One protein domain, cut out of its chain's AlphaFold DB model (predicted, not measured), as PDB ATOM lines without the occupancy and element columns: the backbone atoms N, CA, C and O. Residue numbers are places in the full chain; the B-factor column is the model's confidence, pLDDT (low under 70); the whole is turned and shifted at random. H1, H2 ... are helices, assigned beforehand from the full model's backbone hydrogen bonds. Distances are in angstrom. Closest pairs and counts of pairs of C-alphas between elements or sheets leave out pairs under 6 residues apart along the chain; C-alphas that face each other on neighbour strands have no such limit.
ATOM      1  N   ARG A 148     182.309 200.676 271.991       78.56
ATOM      2  CA  ARG A 148     182.498 202.052 271.488       78.56
ATOM      3  C   ARG A 148     183.921 202.318 270.965       78.56
ATOM      4  O   ARG A 148     184.325 203.472 270.863       78.56
ATOM      5  N   VAL A 149     184.695 201.268 270.684       80.75
ATOM      6  CA  VAL A 149     186.050 201.374 270.118       80.75
ATOM      7  C   VAL A 149     185.973 201.337 268.596       80.75
ATOM      8  O   VAL A 149     185.295 200.471 268.049       80.75
ATOM      9  N   ASP A 150     186.666 202.270 267.941       68.69
ATOM     10  CA  ASP A 150     187.102 202.226 266.537       68.69
ATOM     11  C   ASP A 150     186.080 201.589 265.567       68.69
ATOM     12  O   ASP A 150     186.335 200.570 264.931       68.69
ATOM     13  N   ALA A 151     184.885 202.194 265.510       72.12
ATOM     14  CA  ALA A 151     183.737 201.811 264.673       72.12
ATOM     15  C   ALA A 151     183.163 200.383 264.857       72.12
ATOM     16  O   ALA A 151     182.268 199.997 264.108       72.12
ATOM     17  N   CYS A 152     183.593 199.614 265.865       81.88
ATOM     18  CA  CYS A 152     183.159 198.225 266.052       81.88
ATOM     19  C   CYS A 152     181.648 198.072 266.312       81.88
ATOM     20  O   CYS A 152     181.019 197.164 265.773       81.88
ATOM     21  N   GLY A 153     181.060 198.932 267.154       80.44
ATOM     22  CA  GLY A 153     179.609 199.001 267.394       80.44
ATOM     23  C   GLY A 153     178.957 197.756 268.018       80.44
ATOM     24  O   GLY A 153     177.740 197.736 268.191       80.44
ATOM     25  N   LEU A 154     179.725 196.712 268.353       84.19
ATOM     26  CA  LEU A 154     179.185 195.406 268.729       84.19
ATOM     27  C   LEU A 154     178.406 195.456 270.052       84.19
ATOM     28  O   LEU A 154     178.981 195.657 271.126       84.19
ATOM     29  N   LEU A 155     177.096 195.205 269.987       84.88
ATOM     30  CA  LEU A 155     176.258 194.972 271.161       84.88
ATOM     31  C   LEU A 155     176.567 193.592 271.754       84.88
ATOM     32  O   LEU A 155     176.243 192.557 271.171       84.88
ATOM     33  N   CYS A 156     177.180 193.569 272.935       82.56
ATOM     34  CA  CYS A 156     177.453 192.329 273.653       82.56
ATOM     35  C   CYS A 156     176.225 191.877 274.462       82.56
ATOM     36  O   CYS A 156     175.395 192.684 274.869       82.56
ATOM     37  N   ARG A 157     176.115 190.574 274.755       83.12
ATOM     38  CA  ARG A 157     175.000 190.037 275.568       83.12
ATOM     39  C   ARG A 157     175.133 190.313 277.070       83.12
ATOM     40  O   ARG A 157     174.163 190.159 277.802       83.12
ATOM     41  N   SER A 158     176.322 190.669 277.553       86.12
ATOM     42  CA  SER A 158     176.582 190.900 278.977       86.12
ATOM     43  C   SER A 158     177.865 191.704 279.211       86.12
ATOM     44  O   SER A 158     178.712 191.833 278.326       86.12
ATOM     45  N   LEU A 159     178.030 192.215 280.436       85.50
ATOM     46  CA  LEU A 159     179.245 192.900 280.888       85.50
ATOM     47  C   LEU A 159     180.541 192.066 280.773       85.50
ATOM     48  O   LEU A 159     181.519 192.612 280.263       85.50
ATOM     49  N   PRO A 160     180.608 190.788 281.211       88.88
ATOM     50  CA  PRO A 160     181.793 189.963 280.974       88.88
ATOM     51  C   PRO A 160     182.053 189.744 279.480       88.88
ATOM     52  O   PRO A 160     183.175 189.976 279.045       88.88
ATOM     53  N   ALA A 161     181.026 189.461 278.669       89.19
ATOM     54  CA  ALA A 161     181.204 189.308 277.223       89.19
ATOM     55  C   ALA A 161     181.776 190.577 276.555       89.19
ATOM     56  O   ALA A 161     182.633 190.469 275.681       89.19
ATOM     57  N   LEU A 162     181.369 191.773 277.002       88.69
ATOM     58  CA  LEU A 162     181.964 193.036 276.548       88.69
ATOM     59  C   LEU A 162     183.440 193.164 276.949       88.69
ATOM     60  O   LEU A 162     184.242 193.633 276.148       88.69
ATOM     61  N   ARG A 163     183.820 192.754 278.164       89.31
ATOM     62  CA  ARG A 163     185.227 192.771 278.607       89.31
ATOM     63  C   ARG A 163     186.087 191.834 277.770       89.31
ATOM     64  O   ARG A 163     187.159 192.240 277.332       89.31
ATOM     65  N   ASP A 164     185.604 190.617 277.541       90.62
ATOM     66  CA  ASP A 164     186.325 189.598 276.780       90.62
ATOM     67  C   ASP A 164     186.487 190.037 275.317       90.62
ATOM     68  O   ASP A 164     187.583 189.948 274.764       90.62
ATOM     69  N   HIS A 165     185.443 190.625 274.722       91.56
ATOM     70  CA  HIS A 165     185.499 191.242 273.397       91.56
ATOM     71  C   HIS A 165     186.474 192.435 273.331       91.56
ATOM     72  O   HIS A 165     187.325 192.466 272.445       91.56
ATOM     73  N   LEU A 166     186.412 193.387 274.271       89.69
ATOM     74  CA  LEU A 166     187.335 194.534 274.324       89.69
ATOM     75  C   LEU A 166     188.802 194.093 274.458       89.69
ATOM     76  O   LEU A 166     189.686 194.696 273.844       89.69
ATOM     77  N   GLN A 167     189.052 193.028 275.222       90.88
ATOM     78  CA  GLN A 167     190.377 192.438 275.377       90.88
ATOM     79  C   GLN A 167     190.842 191.731 274.092       90.88
ATOM     80  O   GLN A 167     191.983 191.930 273.683       90.88
ATOM     81  N   GLN A 168     189.986 190.929 273.453       90.50
ATOM     82  CA  GLN A 168     190.351 190.115 272.282       90.50
ATOM     83  C   GLN A 168     190.432 190.913 270.972       90.50
ATOM     84  O   GLN A 168     191.321 190.654 270.167       90.50
ATOM     85  N   ALA A 169     189.521 191.864 270.746       88.62
ATOM     86  CA  ALA A 169     189.412 192.596 269.480       88.62
ATOM     87  C   ALA A 169     190.163 193.939 269.465       88.62
ATOM     88  O   ALA A 169     190.511 194.428 268.393       88.62
ATOM     89  N   HIS A 170     190.410 194.549 270.634       88.69
ATOM     90  CA  HIS A 170     190.937 195.920 270.722       88.69
ATOM     91  C   HIS A 170     192.108 196.103 271.709       88.69
ATOM     92  O   HIS A 170     192.647 197.208 271.828       88.69
ATOM     93  N   ASP A 171     192.487 195.055 272.451       89.88
ATOM     94  CA  ASP A 171     193.467 195.107 273.550       89.88
ATOM     95  C   ASP A 171     193.174 196.264 274.542       89.88
ATOM     96  O   ASP A 171     194.057 196.996 275.020       89.88
ATOM     97  N   ARG A 172     191.873 196.478 274.807       90.94
ATOM     98  CA  ARG A 172     191.337 197.469 275.751       90.94
ATOM     99  C   ARG A 172     190.716 196.774 276.956       90.94
ATOM    100  O   ARG A 172     190.108 195.716 276.861       90.94
ATOM    101  N   TYR A 173     190.844 197.419 278.107       89.81
ATOM    102  CA  TYR A 173     190.502 196.871 279.409       89.81
ATOM    103  C   TYR A 173     189.724 197.913 280.218       89.81
ATOM    104  O   TYR A 173     190.084 199.093 280.264       89.81
ATOM    105  N   LEU A 174     188.667 197.463 280.890       89.81
ATOM    106  CA  LEU A 174     187.919 198.245 281.874       89.81
ATOM    107  C   LEU A 174     188.530 198.047 283.271       89.81
ATOM    108  O   LEU A 174     188.999 196.959 283.604       89.81
ATOM    109  N   CYS A 175     188.510 199.083 284.114       88.94
ATOM    110  CA  CYS A 175     188.946 198.955 285.505       88.94
ATOM    111  C   CYS A 175     187.820 198.367 286.364       88.94
ATOM    112  O   CYS A 175     186.794 199.020 286.547       88.94
ATOM    113  N   ASP A 176     188.023 197.166 286.925       87.00
ATOM    114  CA  ASP A 176     187.009 196.441 287.713       87.00
ATOM    115  C   ASP A 176     186.377 197.306 288.820       87.00
ATOM    116  O   ASP A 176     185.163 197.315 288.991       87.00
ATOM    117  N   VAL A 177     187.211 198.079 289.526       87.62
ATOM    118  CA  VAL A 177     186.814 198.933 290.658       87.62
ATOM    119  C   VAL A 177     185.990 200.137 290.187       87.62
ATOM    120  O   VAL A 177     184.995 200.492 290.807       87.62
ATOM    121  N   CYS A 178     186.330 200.734 289.039       85.62
ATOM    122  CA  CYS A 178     185.486 201.770 288.442       85.62
ATOM    123  C   CYS A 178     184.164 201.210 287.901       85.62
ATOM    124  O   CYS A 178     183.149 201.884 288.007       85.62
ATOM    125  N   VAL A 179     184.130 200.000 287.341       86.56
ATOM    126  CA  VAL A 179     182.868 199.422 286.839       86.56
ATOM    127  C   VAL A 179     181.909 199.054 287.983       86.56
ATOM    128  O   VAL A 179     180.697 199.131 287.790       86.56
ATOM    129  N   ALA A 180     182.434 198.699 289.161       83.19
ATOM    130  CA  ALA A 180     181.638 198.449 290.362       83.19
ATOM    131  C   ALA A 180     181.170 199.749 291.048       83.19
ATOM    132  O   ALA A 180     179.970 199.977 291.184       83.19
ATOM    133  N   ASP A 181     182.111 200.606 291.452       77.12
ATOM    134  CA  ASP A 181     181.852 201.666 292.437       77.12
ATOM    135  C   ASP A 181     181.678 203.065 291.812       77.12
ATOM    136  O   ASP A 181     181.043 203.955 292.392       77.12
ATOM    137  N   LYS A 182     182.224 203.298 290.607       79.25
ATOM    138  CA  LYS A 182     182.070 204.588 289.920       79.25
ATOM    139  C   LYS A 182     180.661 204.666 289.342       79.25
ATOM    140  O   LYS A 182     180.350 204.033 288.334       79.25
ATOM    141  N   LYS A 183     179.841 205.525 289.942       74.00
ATOM    142  CA  LYS A 183     178.502 205.907 289.467       74.00
ATOM    143  C   LYS A 183     178.584 206.639 288.114       74.00
ATOM    144  O   LYS A 183     178.521 207.862 288.075       74.00
ATOM    145  N   ALA A 184     178.776 205.890 287.033       77.00
ATOM    146  CA  ALA A 184     178.844 206.333 285.640       77.00
ATOM    147  C   ALA A 184     178.326 205.207 284.733       77.00
ATOM    148  O   ALA A 184     178.440 204.025 285.088       77.00
ATOM    149  N   PHE A 185     177.755 205.548 283.581       79.75
ATOM    150  CA  PHE A 185     177.199 204.548 282.665       79.75
ATOM    151  C   PHE A 185     178.291 203.740 281.952       79.75
ATOM    152  O   PHE A 185     179.438 204.175 281.852       79.75
ATOM    153  N   LEU A 186     177.945 202.559 281.426       80.75
ATOM    154  CA  LEU A 186     178.912 201.688 280.744       80.75
ATOM    155  C   LEU A 186     179.528 202.383 279.526       80.75
ATOM    156  O   LEU A 186     180.741 202.319 279.332       80.75
ATOM    157  N   GLY A 187     178.714 203.142 278.787       75.56
ATOM    158  CA  GLY A 187     179.162 203.991 277.683       75.56
ATOM    159  C   GLY A 187     180.079 205.168 278.060       75.56
ATOM    160  O   GLY A 187     180.608 205.814 277.156       75.56
ATOM    161  N   GLU A 188     180.276 205.446 279.354       82.00
ATOM    162  CA  GLU A 188     181.124 206.526 279.898       82.00
ATOM    163  C   GLU A 188     182.341 206.002 280.678       82.00
ATOM    164  O   GLU A 188     183.166 206.777 281.184       82.00
ATOM    165  N   GLN A 189     182.459 204.680 280.836       84.25
ATOM    166  CA  GLN A 189     183.625 204.086 281.474       84.25
ATOM    167  C   GLN A 189     184.827 204.211 280.534       84.25
ATOM    168  O   GLN A 189     184.821 203.749 279.397       84.25
ATOM    169  N   THR A 190     185.879 204.860 281.025       84.50
ATOM    170  CA  THR A 190     187.100 205.107 280.260       84.50
ATOM    171  C   THR A 190     187.844 203.801 280.012       84.50
ATOM    172  O   THR A 190     188.223 203.109 280.957       84.50
ATOM    173  N   LEU A 191     188.070 203.490 278.738       88.75
ATOM    174  CA  LEU A 191     188.822 202.320 278.302       88.75
ATOM    175  C   LEU A 191     190.328 202.567 278.425       88.75
ATOM    176  O   LEU A 191     190.833 203.628 278.055       88.75
ATOM    177  N   TYR A 192     191.053 201.569 278.927       89.31
ATOM    178  CA  TYR A 192     192.495 201.635 279.153       89.31
ATOM    179  C   TYR A 192     193.226 200.563 278.341       89.31
ATOM    180  O   TYR A 192     192.740 199.447 278.195       89.31
ATOM    181  N   GLY A 193     194.430 200.864 277.859       91.50
ATOM    182  CA  GLY A 193     195.371 199.827 277.428       91.50
ATOM    183  C   GLY A 193     196.021 199.169 278.648       91.50
ATOM    184  O   GLY A 193     196.092 199.773 279.720       91.50
ATOM    185  N   LYS A 194     196.540 197.948 278.500       89.56
ATOM    186  CA  LYS A 194     197.095 197.127 279.598       89.56
ATOM    187  C   LYS A 194     198.031 197.891 280.556       89.56
ATOM    188  O   LYS A 194     197.853 197.839 281.772       89.56
ATOM    189  N   ALA A 195     198.980 198.663 280.017       88.81
ATOM    190  CA  ALA A 195     199.910 199.475 280.808       88.81
ATOM    191  C   ALA A 195     199.255 200.717 281.452       88.81
ATOM    192  O   ALA A 195     199.584 201.070 282.586       88.81
ATOM    193  N   SER A 196     198.304 201.375 280.772       88.31
ATOM    194  CA  SER A 196     197.610 202.536 281.345       88.31
ATOM    195  C   SER A 196     196.580 202.143 282.404       88.31
ATOM    196  O   SER A 196     196.374 202.923 283.331       88.31
ATOM    197  N   LEU A 197     196.028 200.922 282.354       90.44
ATOM    198  CA  LEU A 197     195.206 200.355 283.428       90.44
ATOM    199  C   LEU A 197     196.030 200.106 284.700       90.44
ATOM    200  O   LEU A 197     195.579 200.450 285.792       90.44
ATOM    201  N   ALA A 198     197.240 199.549 284.572       88.38
ATOM    202  CA  ALA A 198     198.149 199.378 285.707       88.38
ATOM    203  C   ALA A 198     198.488 200.739 286.341       88.38
ATOM    204  O   ALA A 198     198.234 200.950 287.526       88.38
ATOM    205  N   ARG A 199     198.916 201.720 285.530       89.19
ATOM    206  CA  ARG A 199     199.181 203.088 286.008       89.19
ATOM    207  C   ARG A 199     197.955 203.735 286.663       89.19
ATOM    208  O   ARG A 199     198.089 204.333 287.723       89.19
ATOM    209  N   HIS A 200     196.763 203.582 286.086       89.50
ATOM    210  CA  HIS A 200     195.512 204.075 286.673       89.50
ATOM    211  C   HIS A 200     195.214 203.434 288.042       89.50
ATOM    212  O   HIS A 200     194.751 204.130 288.942       89.50
ATOM    213  N   ARG A 201     195.518 202.143 288.231       87.75
ATOM    214  CA  ARG A 201     195.339 201.450 289.518       87.75
ATOM    215  C   ARG A 201     196.379 201.848 290.570       87.75
ATOM    216  O   ARG A 201     196.000 201.959 291.732       87.75
ATOM    217  N   ASP A 202     197.641 202.039 290.181       85.06
ATOM    218  CA  ASP A 202     198.783 202.215 291.099       85.06
ATOM    219  C   ASP A 202     199.208 203.670 291.361       85.06
ATOM    220  O   ASP A 202     199.711 203.968 292.438       85.06
ATOM    221  N   GLN A 203     199.043 204.561 290.383       79.38
ATOM    222  CA  GLN A 203     199.472 205.971 290.441       79.38
ATOM    223  C   GLN A 203     198.324 206.951 290.140       79.38
ATOM    224  O   GLN A 203     198.433 208.149 290.400       79.38
ATOM    225  N   GLY A 204     197.233 206.457 289.549       83.88
ATOM    226  CA  GLY A 204     196.070 207.252 289.181       83.88
ATOM    227  C   GLY A 204     196.345 208.282 288.085       83.88
ATOM    228  O   GLY A 204     196.892 207.977 287.023       83.88
ATOM    229  N   ASN A 205     195.878 209.502 288.332       79.19
ATOM    230  CA  ASN A 205     196.117 210.709 287.554       79.19
ATOM    231  C   ASN A 205     196.139 211.914 288.525       79.19
ATOM    232  O   ASN A 205     195.086 212.520 288.771       79.19
ATOM    233  N   PRO A 206     197.311 212.277 289.083       70.12
ATOM    234  CA  PRO A 206     197.413 213.329 290.096       70.12
ATOM    235  C   PRO A 206     197.014 214.714 289.563       70.12
ATOM    236  O   PRO A 206     196.470 215.516 290.315       70.12
ATOM    237  N   ALA A 207     197.148 214.969 288.255       71.56
ATOM    238  CA  ALA A 207     196.674 216.203 287.617       71.56
ATOM    239  C   ALA A 207     195.135 216.355 287.619       71.56
ATOM    240  O   ALA A 207     194.614 217.404 287.251       71.56
ATOM    241  N   ARG A 208     194.393 215.317 288.035       72.94
ATOM    242  CA  ARG A 208     192.943 215.362 288.297       72.94
ATOM    243  C   ARG A 208     192.599 215.044 289.760       72.94
ATOM    244  O   ARG A 208     191.459 214.689 290.041       72.94
ATOM    245  N   GLY A 209     193.575 215.118 290.672       75.00
ATOM    246  CA  GLY A 209     193.408 214.810 292.098       75.00
ATOM    247  C   GLY A 209     193.163 213.329 292.421       75.00
ATOM    248  O   GLY A 209     192.779 213.011 293.542       75.00
ATOM    249  N   PHE A 210     193.357 212.417 291.462       80.69
ATOM    250  CA  PHE A 210     193.112 210.986 291.645       80.69
ATOM    251  C   PHE A 210     194.434 210.241 291.853       80.69
ATOM    252  O   PHE A 210     195.245 210.173 290.935       80.69
ATOM    253  N   TYR A 211     194.641 209.645 293.026       78.69
ATOM    254  CA  TYR A 211     195.915 209.010 293.407       78.69
ATOM    255  C   TYR A 211     195.976 207.491 293.150       78.69
ATOM    256  O   TYR A 211     196.930 206.833 293.550       78.69
ATOM    257  N   GLY A 212     194.981 206.932 292.455       84.44
ATOM    258  CA  GLY A 212     194.866 205.497 292.181       84.44
ATOM    259  C   GLY A 212     193.835 204.812 293.078       84.44
ATOM    260  O   GLY A 212     193.133 205.465 293.848       84.44
ATOM    261  N   HIS A 213     193.728 203.488 292.960       88.25
ATOM    262  CA  HIS A 213     192.810 202.689 293.775       88.25
ATOM    263  C   HIS A 213     193.568 202.057 294.949       88.25
ATOM    264  O   HIS A 213     194.368 201.139 294.710       88.25
ATOM    265  N   PRO A 214     193.345 202.517 296.198       87.44
ATOM    266  CA  PRO A 214     194.102 202.047 297.350       87.44
ATOM    267  C   PRO A 214     193.907 200.541 297.575       87.44
ATOM    268  O   PRO A 214     192.795 200.007 297.509       87.44
TER     269      PRO A 214
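What this domain is: This is residues 148 to 214 of the 750 residues of an uncharacterized protein of Nannochloropsis salina CCMP1776 (UniProt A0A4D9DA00). Start from H1, the longest helix, at one end of a loose triangle of three short helices; H2 and H3 stand at the other corners, and no two of them touch. Loops fill much of the space between the helices, where residues 172 to 173 and 192 to 193 form a short antiparallel pairing; the last stretch, residues 203 to 214, runs out beyond H3 and folds back. The printed part has 67 residues, with H1, H2 and H3 in that order along the chain and no named strand; the class is all helix, though under half of the residues, 27, are in named elements. By its radius of gyration of the C-alphas, 12.4 A, the whole is compact, and it spans 33 by 23 by 18 A.

Where its parts are: Find C-alpha 159 at (179.245, 192.900, 280.888); from there H1, residues 159 to 170, runs 15.8 A to C-alpha 170 at (190.937, 195.920, 270.722). H2 is residues 176 to 181, 8.7 A long. H3, residues 194 to 202, runs 12.7 A and ends at C-alpha 202, at (198.783, 202.215, 291.099).

How they stand to each other: Look first at H1: it is apart from H2 and from H3. H2 and H3 are apart too. In H1, H2 and H3, each O i to N i+4 pair is within hydrogen-bond range.

The domain as a whole: The C-alphas farthest apart, those of Arg 157 and Ala 207, are 36.0 A from each other. The link from H1 to H2 is tight, with 5 residues; the link from H2 to H3 is long, with 12. Residues 180 to 185, of which 180 to 181 belong to H2, stand free. The printed part has no cut. Its mean pLDDT is 84.3, and the one residue under 70 is Asp 150.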